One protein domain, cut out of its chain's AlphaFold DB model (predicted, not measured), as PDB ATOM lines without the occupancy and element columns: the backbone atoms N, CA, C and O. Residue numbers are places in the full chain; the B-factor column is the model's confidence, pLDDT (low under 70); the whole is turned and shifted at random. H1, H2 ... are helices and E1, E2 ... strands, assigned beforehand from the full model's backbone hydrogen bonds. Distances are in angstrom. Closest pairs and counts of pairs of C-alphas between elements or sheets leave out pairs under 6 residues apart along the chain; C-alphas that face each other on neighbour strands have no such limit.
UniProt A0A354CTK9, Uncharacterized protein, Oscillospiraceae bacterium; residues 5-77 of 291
ATOM      1  N   LEU A   5     -32.045  22.518  45.037       72.75
ATOM      2  CA  LEU A   5     -32.822  21.467  45.679       72.75
ATOM      3  C   LEU A   5     -33.270  20.484  44.605       72.75
ATOM      4  O   LEU A   5     -34.099  20.803  43.759       72.75
ATOM      5  N   PHE A   6     -32.706  19.286  44.650       75.69
ATOM      6  CA  PHE A   6     -33.089  18.179  43.789       75.69
ATOM      7  C   PHE A   6     -33.883  17.154  44.598       75.69
ATOM      8  O   PHE A   6     -33.826  17.131  45.830       75.69
ATOM      9  N   THR A   7     -34.593  16.262  43.907       65.31
ATOM     10  CA  THR A   7     -35.313  15.142  44.540       65.31
ATOM     11  C   THR A   7     -34.390  14.262  45.382       65.31
ATOM     12  O   THR A   7     -34.807  13.733  46.407       65.31
ATOM     13  N   ASN A   8     -33.120  14.158  44.980       65.25
ATOM     14  CA  ASN A   8     -32.115  13.309  45.616       65.25
ATOM     15  C   ASN A   8     -31.271  14.055  46.666       65.25
ATOM     16  O   ASN A   8     -30.333  13.485  47.218       65.25
ATOM     17  N   GLY A   9     -31.594  15.320  46.956       71.88
ATOM     18  CA  GLY A   9     -30.938  16.103  47.998       71.88
ATOM     19  C   GLY A   9     -30.523  17.507  47.568       71.88
ATOM     20  O   GLY A   9     -30.813  17.989  46.474       71.88
ATOM     21  N   LYS A  10     -29.837  18.194  48.482       79.62
ATOM     22  CA  LYS A  10     -29.322  19.548  48.281       79.62
ATOM     23  C   LYS A  10     -27.965  19.480  47.582       79.62
ATOM     24  O   LYS A  10     -27.018  18.930  48.137       79.62
ATOM     25  N   ILE A  11     -27.872  20.081  46.403       79.19
ATOM     26  CA  ILE A  11     -26.662  20.116  45.584       79.19
ATOM     27  C   ILE A  11     -25.941  21.442  45.816       79.19
ATOM     28  O   ILE A  11     -26.483  22.520  45.550       79.19
ATOM     29  N   SER A  12     -24.716  21.367  46.333       76.75
ATOM     30  CA  SER A  12     -23.873  22.533  46.625       76.75
ATOM     31  C   SER A  12     -22.631  22.632  45.737       76.75
ATOM     32  O   SER A  12     -22.050  23.713  45.665       76.75
ATOM     33  N   SER A  13     -22.247  21.553  45.041       79.94
ATOM     34  CA  SER A  13     -21.137  21.535  44.076       79.94
ATOM     35  C   SER A  13     -21.605  21.147  42.671       79.94
ATOM     36  O   SER A  13     -22.570  20.405  42.489       79.94
ATOM     37  N   PHE A  14     -20.862  21.604  41.666       78.75
ATOM     38  CA  PHE A  14     -21.038  21.203  40.274       78.75
ATOM     39  C   PHE A  14     -20.780  19.703  40.044       78.75
ATOM     40  O   PHE A  14     -21.424  19.103  39.189       78.75
ATOM     41  N   GLU A  15     -19.884  19.067  40.807       79.00
ATOM     42  CA  GLU A  15     -19.672  17.610  40.702       79.00
ATOM     43  C   GLU A  15     -20.905  16.837  41.181       79.00
ATOM     44  O   GLU A  15     -21.390  15.949  40.490       79.00
ATOM     45  N   GLN A  16     -21.498  17.267  42.297       78.38
ATOM     46  CA  GLN A  16     -22.730  16.677  42.824       78.38
ATOM     47  C   GLN A  16     -23.913  16.833  41.861       78.38
ATOM     48  O   GLN A  16     -24.787  15.967  41.828       78.38
ATOM     49  N   LEU A  17     -23.934  17.921  41.078       79.88
ATOM     50  CA  LEU A  17     -24.909  18.125  40.008       79.88
ATOM     51  C   LEU A  17     -24.733  17.103  38.884       79.88
ATOM     52  O   LEU A  17     -25.725  16.634  38.339       79.88
ATOM     53  N   LYS A  18     -23.491  16.759  38.528       76.81
ATOM     54  CA  LYS A  18     -23.223  15.740  37.507       76.81
ATOM     55  C   LYS A  18     -23.610  14.341  37.976       76.81
ATOM     56  O   LYS A  18     -24.146  13.583  37.176       76.81
ATOM     57  N   ASP A  19     -23.377  14.032  39.246       77.25
ATOM     58  CA  ASP A  19     -23.687  12.715  39.811       77.25
ATOM     59  C   ASP A  19     -25.195  12.512  40.034       77.25
ATOM     60  O   ASP A  19     -25.697  11.396  39.915       77.25
ATOM     61  N   ASN A  20     -25.935  13.589  40.320       77.06
ATOM     62  CA  ASN A  20     -27.385  13.570  40.555       77.06
ATOM     63  C   ASN A  20     -28.155  14.332  39.472       77.06
ATOM     64  O   ASN A  20     -29.135  15.019  39.768       77.06
ATOM     65  N   PHE A  21     -27.680  14.261  38.229       77.94
ATOM     66  CA  PHE A  21     -28.225  15.072  37.153       77.94
ATOM     67  C   PHE A  21     -29.682  14.699  36.852       77.94
ATOM     68  O   PHE A  21     -29.973  13.609  36.364       77.94
ATOM     69  N   ASP A  22     -30.589  15.641  37.107       79.62
ATOM     70  CA  ASP A  22     -31.995  15.560  36.721       79.62
ATOM     71  C   ASP A  22     -32.319  16.695  35.749       79.62
ATOM     72  O   ASP A  22     -32.289  17.876  36.109       79.62
ATOM     73  N   ILE A  23     -32.630  16.324  34.506       80.38
ATOM     74  CA  ILE A  23     -32.914  17.276  33.436       80.38
ATOM     75  C   ILE A  23     -34.132  18.148  33.750       80.38
ATOM     76  O   ILE A  23     -34.118  19.331  33.419       80.38
ATOM     77  N   GLU A  24     -35.152  17.610  34.423       77.69
ATOM     78  CA  GLU A  24     -36.391  18.341  34.716       77.69
ATOM     79  C   GLU A  24     -36.135  19.429  35.763       77.69
ATOM     80  O   GLU A  24     -36.525  20.586  35.589       77.69
ATOM     81  N   ALA A  25     -35.401  19.085  36.822       77.62
ATOM     82  CA  ALA A  25     -34.991  20.041  37.842       77.62
ATOM     83  C   ALA A  25     -34.049  21.112  37.263       77.62
ATOM     84  O   ALA A  25     -34.251  22.305  37.495       77.62
ATOM     85  N   VAL A  26     -33.056  20.720  36.455       80.56
ATOM     86  CA  VAL A  26     -32.135  21.668  35.800       80.56
ATOM     87  C   VAL A  26     -32.887  22.610  34.860       80.56
ATOM     88  O   VAL A  26     -32.663  23.822  34.900       80.56
ATOM     89  N   LYS A  27     -33.821  22.088  34.061       80.62
ATOM     90  CA  LYS A  27     -34.692  22.878  33.183       80.62
ATOM     91  C   LYS A  27     -35.547  23.862  33.974       80.62
ATOM     92  O   LYS A  27     -35.663  25.018  33.574       80.62
ATOM     93  N   LEU A  28     -36.100  23.447  35.112       79.38
ATOM     94  CA  LEU A  28     -36.886  24.322  35.980       79.38
ATOM     95  C   LEU A  28     -36.044  25.491  36.511       79.38
ATOM     96  O   LEU A  28     -36.479  26.641  36.457       79.38
ATOM     97  N   TYR A  29     -34.821  25.219  36.968       79.12
ATOM     98  CA  TYR A  29     -33.902  26.260  37.434       79.12
ATOM     99  C   TYR A  29     -33.403  27.167  36.303       79.12
ATOM    100  O   TYR A  29     -33.172  28.357  36.531       79.12
ATOM    101  N   TYR A  30     -33.263  26.631  35.087       79.94
ATOM    102  CA  TYR A  30     -32.961  27.413  33.889       79.94
ATOM    103  C   TYR A  30     -34.102  28.377  33.545       79.94
ATOM    104  O   TYR A  30     -33.876  29.581  33.448       79.94
ATOM    105  N   LEU A  31     -35.334  27.871  33.440       76.00
ATOM    106  CA  LEU A  31     -36.524  28.683  33.166       76.00
ATOM    107  C   LEU A  31     -36.796  29.701  34.283       76.00
ATOM    108  O   LEU A  31     -37.278  30.799  34.018       76.00
ATOM    109  N   GLY A  32     -36.450  29.356  35.525       73.31
ATOM    110  CA  GLY A  32     -36.505  30.254  36.677       73.31
ATOM    111  C   GLY A  32     -35.342  31.247  36.775       73.31
ATOM    112  O   GLY A  32     -35.310  32.022  37.728       73.31
ATOM    113  N   GLY A  33     -34.369  31.213  35.856       76.44
ATOM    114  CA  GLY A  33     -33.223  32.132  35.806       76.44
ATOM    115  C   GLY A  33     -32.174  31.955  36.911       76.44
ATOM    116  O   GLY A  33     -31.181  32.667  36.935       76.44
ATOM    117  N   SER A  34     -32.356  30.995  37.817       77.69
ATOM    118  CA  SER A  34     -31.476  30.786  38.977       77.69
ATOM    119  C   SER A  34     -30.303  29.852  38.683       77.69
ATOM    120  O   SER A  34     -29.303  29.871  39.402       77.69
ATOM    121  N   LEU A  35     -30.387  29.055  37.611       80.62
ATOM    122  CA  LEU A  35     -29.314  28.142  37.209       80.62
ATOM    123  C   LEU A  35     -28.044  28.890  36.786       80.62
ATOM    124  O   LEU A  35     -26.943  28.474  37.141       80.62
ATOM    125  N   THR A  36     -28.178  29.986  36.037       82.19
ATOM    126  CA  THR A  36     -27.032  30.771  35.551       82.19
ATOM    127  C   THR A  36     -26.283  31.431  36.698       82.19
ATOM    128  O   THR A  36     -25.059  31.336  36.761       82.19
ATOM    129  N   ASP A  37     -27.022  32.016  37.640       80.38
ATOM    130  CA  ASP A  37     -26.455  32.685  38.810       80.38
ATOM    131  C   ASP A  37     -25.765  31.668  39.726       80.38
ATOM    132  O   ASP A  37     -24.653  31.896  40.202       80.38
ATOM    133  N   TRP A  38     -26.371  30.491  39.908       83.94
ATOM    134  CA  TRP A  38     -25.759  29.401  40.664       83.94
ATOM    135  C   TRP A  38     -24.458  28.899  40.016       83.94
ATOM    136  O   TRP A  38     -23.459  28.711  40.711       83.94
ATOM    137  N   LEU A  39     -24.426  28.737  38.688       82.12
ATOM    138  CA  LEU A  39     -23.218  28.320  37.965       82.12
ATOM    139  C   LEU A  39     -22.085  29.348  38.072       82.12
ATOM    140  O   LEU A  39     -20.920  28.963  38.208       82.12
ATOM    141  N   GLU A  40     -22.411  30.640  38.045       81.88
ATOM    142  CA  GLU A  40     -21.444  31.721  38.265       81.88
ATOM    143  C   GLU A  40     -20.903  31.705  39.699       81.88
ATOM    144  O   GLU A  40     -19.690  31.805  39.894       81.88
ATOM    145  N   MET A  41     -21.761  31.464  40.695       80.75
ATOM    146  CA  MET A  41     -21.341  31.291  42.091       80.75
ATOM    147  C   MET A  41     -20.449  30.059  42.304       80.75
ATOM    148  O   MET A  41     -19.572  30.081  43.168       80.75
ATOM    149  N   CYS A  42     -20.634  28.998  41.516       79.44
ATOM    150  CA  CYS A  42     -19.763  27.820  41.511       79.44
ATOM    151  C   CYS A  42     -18.452  28.024  40.726       79.44
ATOM    152  O   CYS A  42     -17.668  27.082  40.600       79.44
ATOM    153  N   GLY A  43     -18.204  29.216  40.166       80.00
ATOM    154  CA  GLY A  43     -17.006  29.512  39.374       80.00
ATOM    155  C   GLY A  43     -17.002  28.869  37.982       80.00
ATOM    156  O   GLY A  43     -15.948  28.753  37.358       80.00
ATOM    157  N   LYS A  44     -18.162  28.430  37.478       82.88
ATOM    158  CA  LYS A  44     -18.337  27.819  36.148       82.88
ATOM    159  C   LYS A  44     -18.958  28.815  35.163       82.88
ATOM    160  O   LYS A  44     -19.955  28.521  34.504       82.88
ATOM    161  N   SER A  45     -18.342  29.991  35.042       79.25
ATOM    162  CA  SER A  45     -18.799  31.090  34.177       79.25
ATOM    163  C   SER A  45     -18.902  30.701  32.696       79.25
ATOM    164  O   SER A  45     -19.847  31.103  32.023       79.25
ATOM    165  N   GLU A  46     -17.997  29.857  32.193       81.44
ATOM    166  CA  GLU A  46     -18.050  29.343  30.814       81.44
ATOM    167  C   GLU A  46     -19.310  28.504  30.551       81.44
ATOM    168  O   GLU A  46     -19.922  28.592  29.486       81.44
ATOM    169  N   ILE A  47     -19.727  27.701  31.532       82.62
ATOM    170  CA  ILE A  47     -20.939  26.877  31.441       82.62
ATOM    171  C   ILE A  47     -22.170  27.776  31.566       82.62
ATOM    172  O   ILE A  47     -23.113  27.628  30.794       82.62
ATOM    173  N   ALA A  48     -22.139  28.764  32.465       82.12
ATOM    174  CA  ALA A  48     -23.213  29.747  32.605       82.12
ATOM    175  C   ALA A  48     -23.457  30.531  31.304       82.12
ATOM    176  O   ALA A  48     -24.605  30.705  30.902       82.12
ATOM    177  N   GLN A  49     -22.398  30.943  30.598       81.19
ATOM    178  CA  GLN A  49     -22.520  31.600  29.291       81.19
ATOM    179  C   GLN A  49     -23.147  30.686  28.233       81.19
ATOM    180  O   GLN A  49     -24.012  31.131  27.480       81.19
ATOM    181  N   LYS A  50     -22.764  29.402  28.196       82.06
ATOM    182  CA  LYS A  50     -23.396  28.421  27.298       82.06
ATOM    183  C   LYS A  50     -24.884  28.253  27.599       82.06
ATOM    184  O   LYS A  50     -25.681  28.232  26.669       82.06
ATOM    185  N   VAL A  51     -25.260  28.208  28.878       81.69
ATOM    186  CA  VAL A  51     -26.664  28.127  29.312       81.69
ATOM    187  C   VAL A  51     -27.449  29.393  28.937       81.69
ATOM    188  O   VAL A  51     -28.581  29.294  28.472       81.69
ATOM    189  N   ARG A  52     -26.858  30.590  29.066       78.50
ATOM    190  CA  ARG A  52     -27.495  31.856  28.644       78.50
ATOM    191  C   ARG A  52     -27.771  31.909  27.134       78.50
ATOM    192  O   ARG A  52     -28.744  32.531  26.727       78.50
ATOM    193  N   ASN A  53     -26.942  31.246  26.328       82.56
ATOM    194  CA  ASN A  53     -27.021  31.252  24.864       82.56
ATOM    195  C   ASN A  53     -27.844  30.089  24.275       82.56
ATOM    196  O   ASN A  53     -27.743  29.826  23.077       82.56
ATOM    197  N   ILE A  54     -28.629  29.374  25.090       79.75
ATOM    198  CA  ILE A  54     -29.506  28.296  24.609       79.75
ATOM    199  C   ILE A  54     -30.547  28.860  23.633       79.75
ATOM    200  O   ILE A  54     -31.211  29.860  23.912       79.75
ATOM    201  N   ASP A  55     -30.711  28.188  22.493       72.06
ATOM    202  CA  ASP A  55     -31.721  28.535  21.495       72.06
ATOM    203  C   ASP A  55     -33.076  27.954  21.916       72.06
ATOM    204  O   ASP A  55     -33.273  26.736  21.919       72.06
ATOM    205  N   LEU A  56     -34.019  28.835  22.251       74.75
ATOM    206  CA  LEU A  56     -35.384  28.481  22.657       74.75
ATOM    207  C   LEU A  56     -36.180  27.776  21.545       74.75
ATOM    208  O   LEU A  56     -37.188  27.134  21.833       74.75
ATOM    209  N   ASN A  57     -35.746  27.881  20.283       63.38
ATOM    210  CA  ASN A  57     -36.404  27.222  19.148       63.38
ATOM    211  C   ASN A  57     -35.983  25.757  18.981       63.38
ATOM    212  O   ASN A  57     -36.581  25.018  18.191       63.38
ATOM    213  N   ARG A  58     -34.934  25.336  19.690       68.25
ATOM    214  CA  ARG A  58     -34.431  23.963  19.708       68.25
ATOM    215  C   ARG A  58     -34.818  23.280  21.013       68.25
ATOM    216  O   ARG A  58     -35.226  23.905  21.984       68.25
ATOM    217  N   ASP A  59     -34.677  21.961  21.029       75.44
ATOM    218  CA  ASP A  59     -34.984  21.139  22.193       75.44
ATOM    219  C   ASP A  59     -34.062  21.510  23.369       75.44
ATOM    220  O   ASP A  59     -32.857  21.236  23.350       75.44
ATOM    221  N   ILE A  60     -34.631  22.210  24.355       77.44
ATOM    222  CA  ILE A  60     -33.924  22.737  25.530       77.44
ATOM    223  C   ILE A  60     -33.307  21.584  26.328       77.44
ATOM    224  O   ILE A  60     -32.194  21.714  26.833       77.44
ATOM    225  N   ASP A  61     -33.978  20.434  26.376       76.06
ATOM    226  CA  ASP A  61     -33.553  19.287  27.180       76.06
ATOM    227  C   ASP A  61     -32.299  18.643  26.582       76.06
ATOM    228  O   ASP A  61     -31.383  18.241  27.301       76.06
ATOM    229  N   VAL A  62     -32.211  18.616  25.249       75.44
ATOM    230  CA  VAL A  62     -31.019  18.138  24.536       75.44
ATOM    231  C   VAL A  62     -29.860  19.121  24.664       75.44
ATOM    232  O   VAL A  62     -28.733  18.691  24.891       75.44
ATOM    233  N   GLN A  63     -30.121  20.425  24.560       77.25
ATOM    234  CA  GLN A  63     -29.079  21.447  24.707       77.25
ATOM    235  C   GLN A  63     -28.513  21.489  26.129       77.25
ATOM    236  O   GLN A  63     -27.299  21.560  26.304       77.25
ATOM    237  N   LEU A  64     -29.367  21.397  27.150       81.44
ATOM    238  CA  LEU A  64     -28.919  21.305  28.539       81.44
ATOM    239  C   LEU A  64     -28.116  20.016  28.763       81.44
ATOM    240  O   LEU A  64     -27.019  20.082  29.313       81.44
ATOM    241  N   ALA A  65     -28.598  18.862  28.293       80.62
ATOM    242  CA  ALA A  65     -27.858  17.606  28.416       80.62
ATOM    243  C   ALA A  65     -26.463  17.679  27.763       80.62
ATOM    244  O   ALA A  65     -25.485  17.240  28.371       80.62
ATOM    245  N   ASP A  66     -26.353  18.301  26.584       81.62
ATOM    246  CA  ASP A  66     -25.081  18.510  25.879       81.62
ATOM    247  C   ASP A  66     -24.126  19.427  26.663       81.62
ATOM    248  O   ASP A  66     -22.963  19.088  26.890       81.62
ATOM    249  N   ILE A  67     -24.632  20.547  27.192       83.12
ATOM    250  CA  ILE A  67     -23.839  21.496  27.992       83.12
ATOM    251  C   ILE A  67     -23.254  20.834  29.248       83.12
ATOM    252  O   ILE A  67     -22.108  21.111  29.618       83.12
ATOM    253  N   PHE A  68     -24.023  19.968  29.908       80.56
ATOM    254  CA  PHE A  68     -23.582  19.279  31.122       80.56
ATOM    255  C   PHE A  68     -22.839  17.959  30.846       80.56
ATOM    256  O   PHE A  68     -22.290  17.374  31.787       80.56
ATOM    257  N   GLY A  69     -22.745  17.527  29.581       75.44
ATOM    258  CA  GLY A  69     -22.077  16.291  29.163       75.44
ATOM    259  C   GLY A  69     -22.794  15.025  29.637       75.44
ATOM    260  O   GLY A  69     -22.139  14.032  29.953       75.44
ATOM    261  N   GLN A  70     -24.120  15.084  29.756       75.81
ATOM    262  CA  GLN A  70     -24.962  14.022  30.305       75.81
ATOM    263  C   GLN A  70     -25.701  13.282  29.182       75.81
ATOM    264  O   GLN A  70     -26.004  13.877  28.142       75.81
ATOM    265  N   PRO A  71     -25.995  11.980  29.346       65.88
ATOM    266  CA  PRO A  71     -26.691  11.216  28.323       65.88
ATOM    267  C   PRO A  71     -28.074  11.824  28.061       65.88
ATOM    268  O   PRO A  71     -28.861  12.040  28.980       65.88
ATOM    269  N   ILE A  72     -28.354  12.090  26.782       62.25
ATOM    270  CA  ILE A  72     -29.604  12.693  26.302       62.25
ATOM    271  C   ILE A  72     -30.807  11.951  26.915       62.25
ATOM    272  O   ILE A  72     -30.879  10.721  26.784       62.25
ATOM    273  N   PRO A  73     -31.765  12.655  27.547       59.75
ATOM    274  CA  PRO A  73     -32.894  12.014  28.208       59.75
ATOM    275  C   PRO A  73     -33.708  11.173  27.217       59.75
ATOM    276  O   PRO A  73     -34.139  11.638  26.160       59.75
ATOM    277  N   VAL A  74     -33.943   9.908  27.576       54.41
ATOM    278  CA  VAL A  74     -34.615   8.900  26.733       54.41
ATOM    279  C   VAL A  74     -36.030   9.341  26.313       54.41
ATOM    280  O   VAL A  74     -36.480   8.985  25.227       54.41
ATOM    281  N   LYS A  75     -36.704  10.188  27.105       53.44
ATOM    282  CA  LYS A  75     -38.017  10.769  26.763       53.44
ATOM    283  C   LYS A  75     -37.998  11.580  25.460       53.44
ATOM    284  O   LYS A  75     -38.881  11.388  24.632       53.44
ATOM    285  N   ALA A  76     -36.956  12.379  25.214       50.38
ATOM    286  CA  ALA A  76     -36.814  13.139  23.968       50.38
ATOM    287  C   ALA A  76     -36.581  12.223  22.748       50.38
ATOM    288  O   ALA A  76     -36.979  12.545  21.628       50.38
ATOM    289  N   ARG A  77     -35.974  11.041  22.951       46.69
ATOM    290  CA  ARG A  77     -35.846  10.012  21.903       46.69
ATOM    291  C   ARG A  77     -37.190   9.354  21.580       46.69
ATOM    292  O   ARG A  77     -37.475   9.144  20.404       46.69
TER     293      ARG A  77
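Overview. This is residues 5 to 77 of the 291 residues of an uncharacterized protein of Oscillospiraceae bacterium (UniProt A0A354CTK9). Three short helices, H3, H4 and H5, run to and fro with H4 between the other two, and H2 crosses the end of this group where H3 and H5 begin. H1, with the small strand E1 beside it, lies near H3 and H5, while H6 ends a tail beyond H5. The printed part has 73 residues, with six named helices and one named strand in the order E1, H1, H2, H3, H4, H5, H6 along the chain, and its class is mostly helix, with helices holding 44 and the strand 3 of the 47 residues in named elements. The whole is compact, with a radius of gyration of the C-alphas of 11.5 A and spans of 30 by 25 by 20 A.

Along the chain. Find C-alpha 23 at (-32.914, 17.276, 33.436); from there H2, residues 23 to 31, runs 12.0 A. H5, residues 60 to 68, spans 12.3 A and ends at (-23.582, 19.279, 31.122). H3 is residues 34 to 41, 10.6 A, and H4 is 45 to 52, 10.3 A. H1 is 14 to 19, E1 9 to 11 and H6 74 to 77.

Arrangement. H2 touches H5, about perpendicular at 79 degrees; the closest C-alphas are those of Ile 23 and Asp 61, 6.6 A. H2 and H3 only just touch, only at the corner, with 3 pairs of C-alphas within 8 A; Tyr 29 and Leu 35 are closest, their C-alphas 5.0 A apart. H3 and H4 form a hairpin, touching at Thr 36 and Ala 48, closest C-alphas 4.9 A. H4 and H5 form another, closest C-alphas Lys 50 and Ile 67, 7.0 A. H1 touches no helix. E1 pairs with no named strand, but its residues 9 to 10 pair antiparallel with 5 to 6. In H1 to H5 every O i to N i+4 pair is within hydrogen-bond range; H6 is too short for one.

Size, cuts and confidence. The C-alphas of Met 41 and Arg 77, 32.7 A, are farthest apart. The printed part has no cut and no long link. Confidence is under 70 at residues 7 to 8, 57 to 58 and 71 to 77.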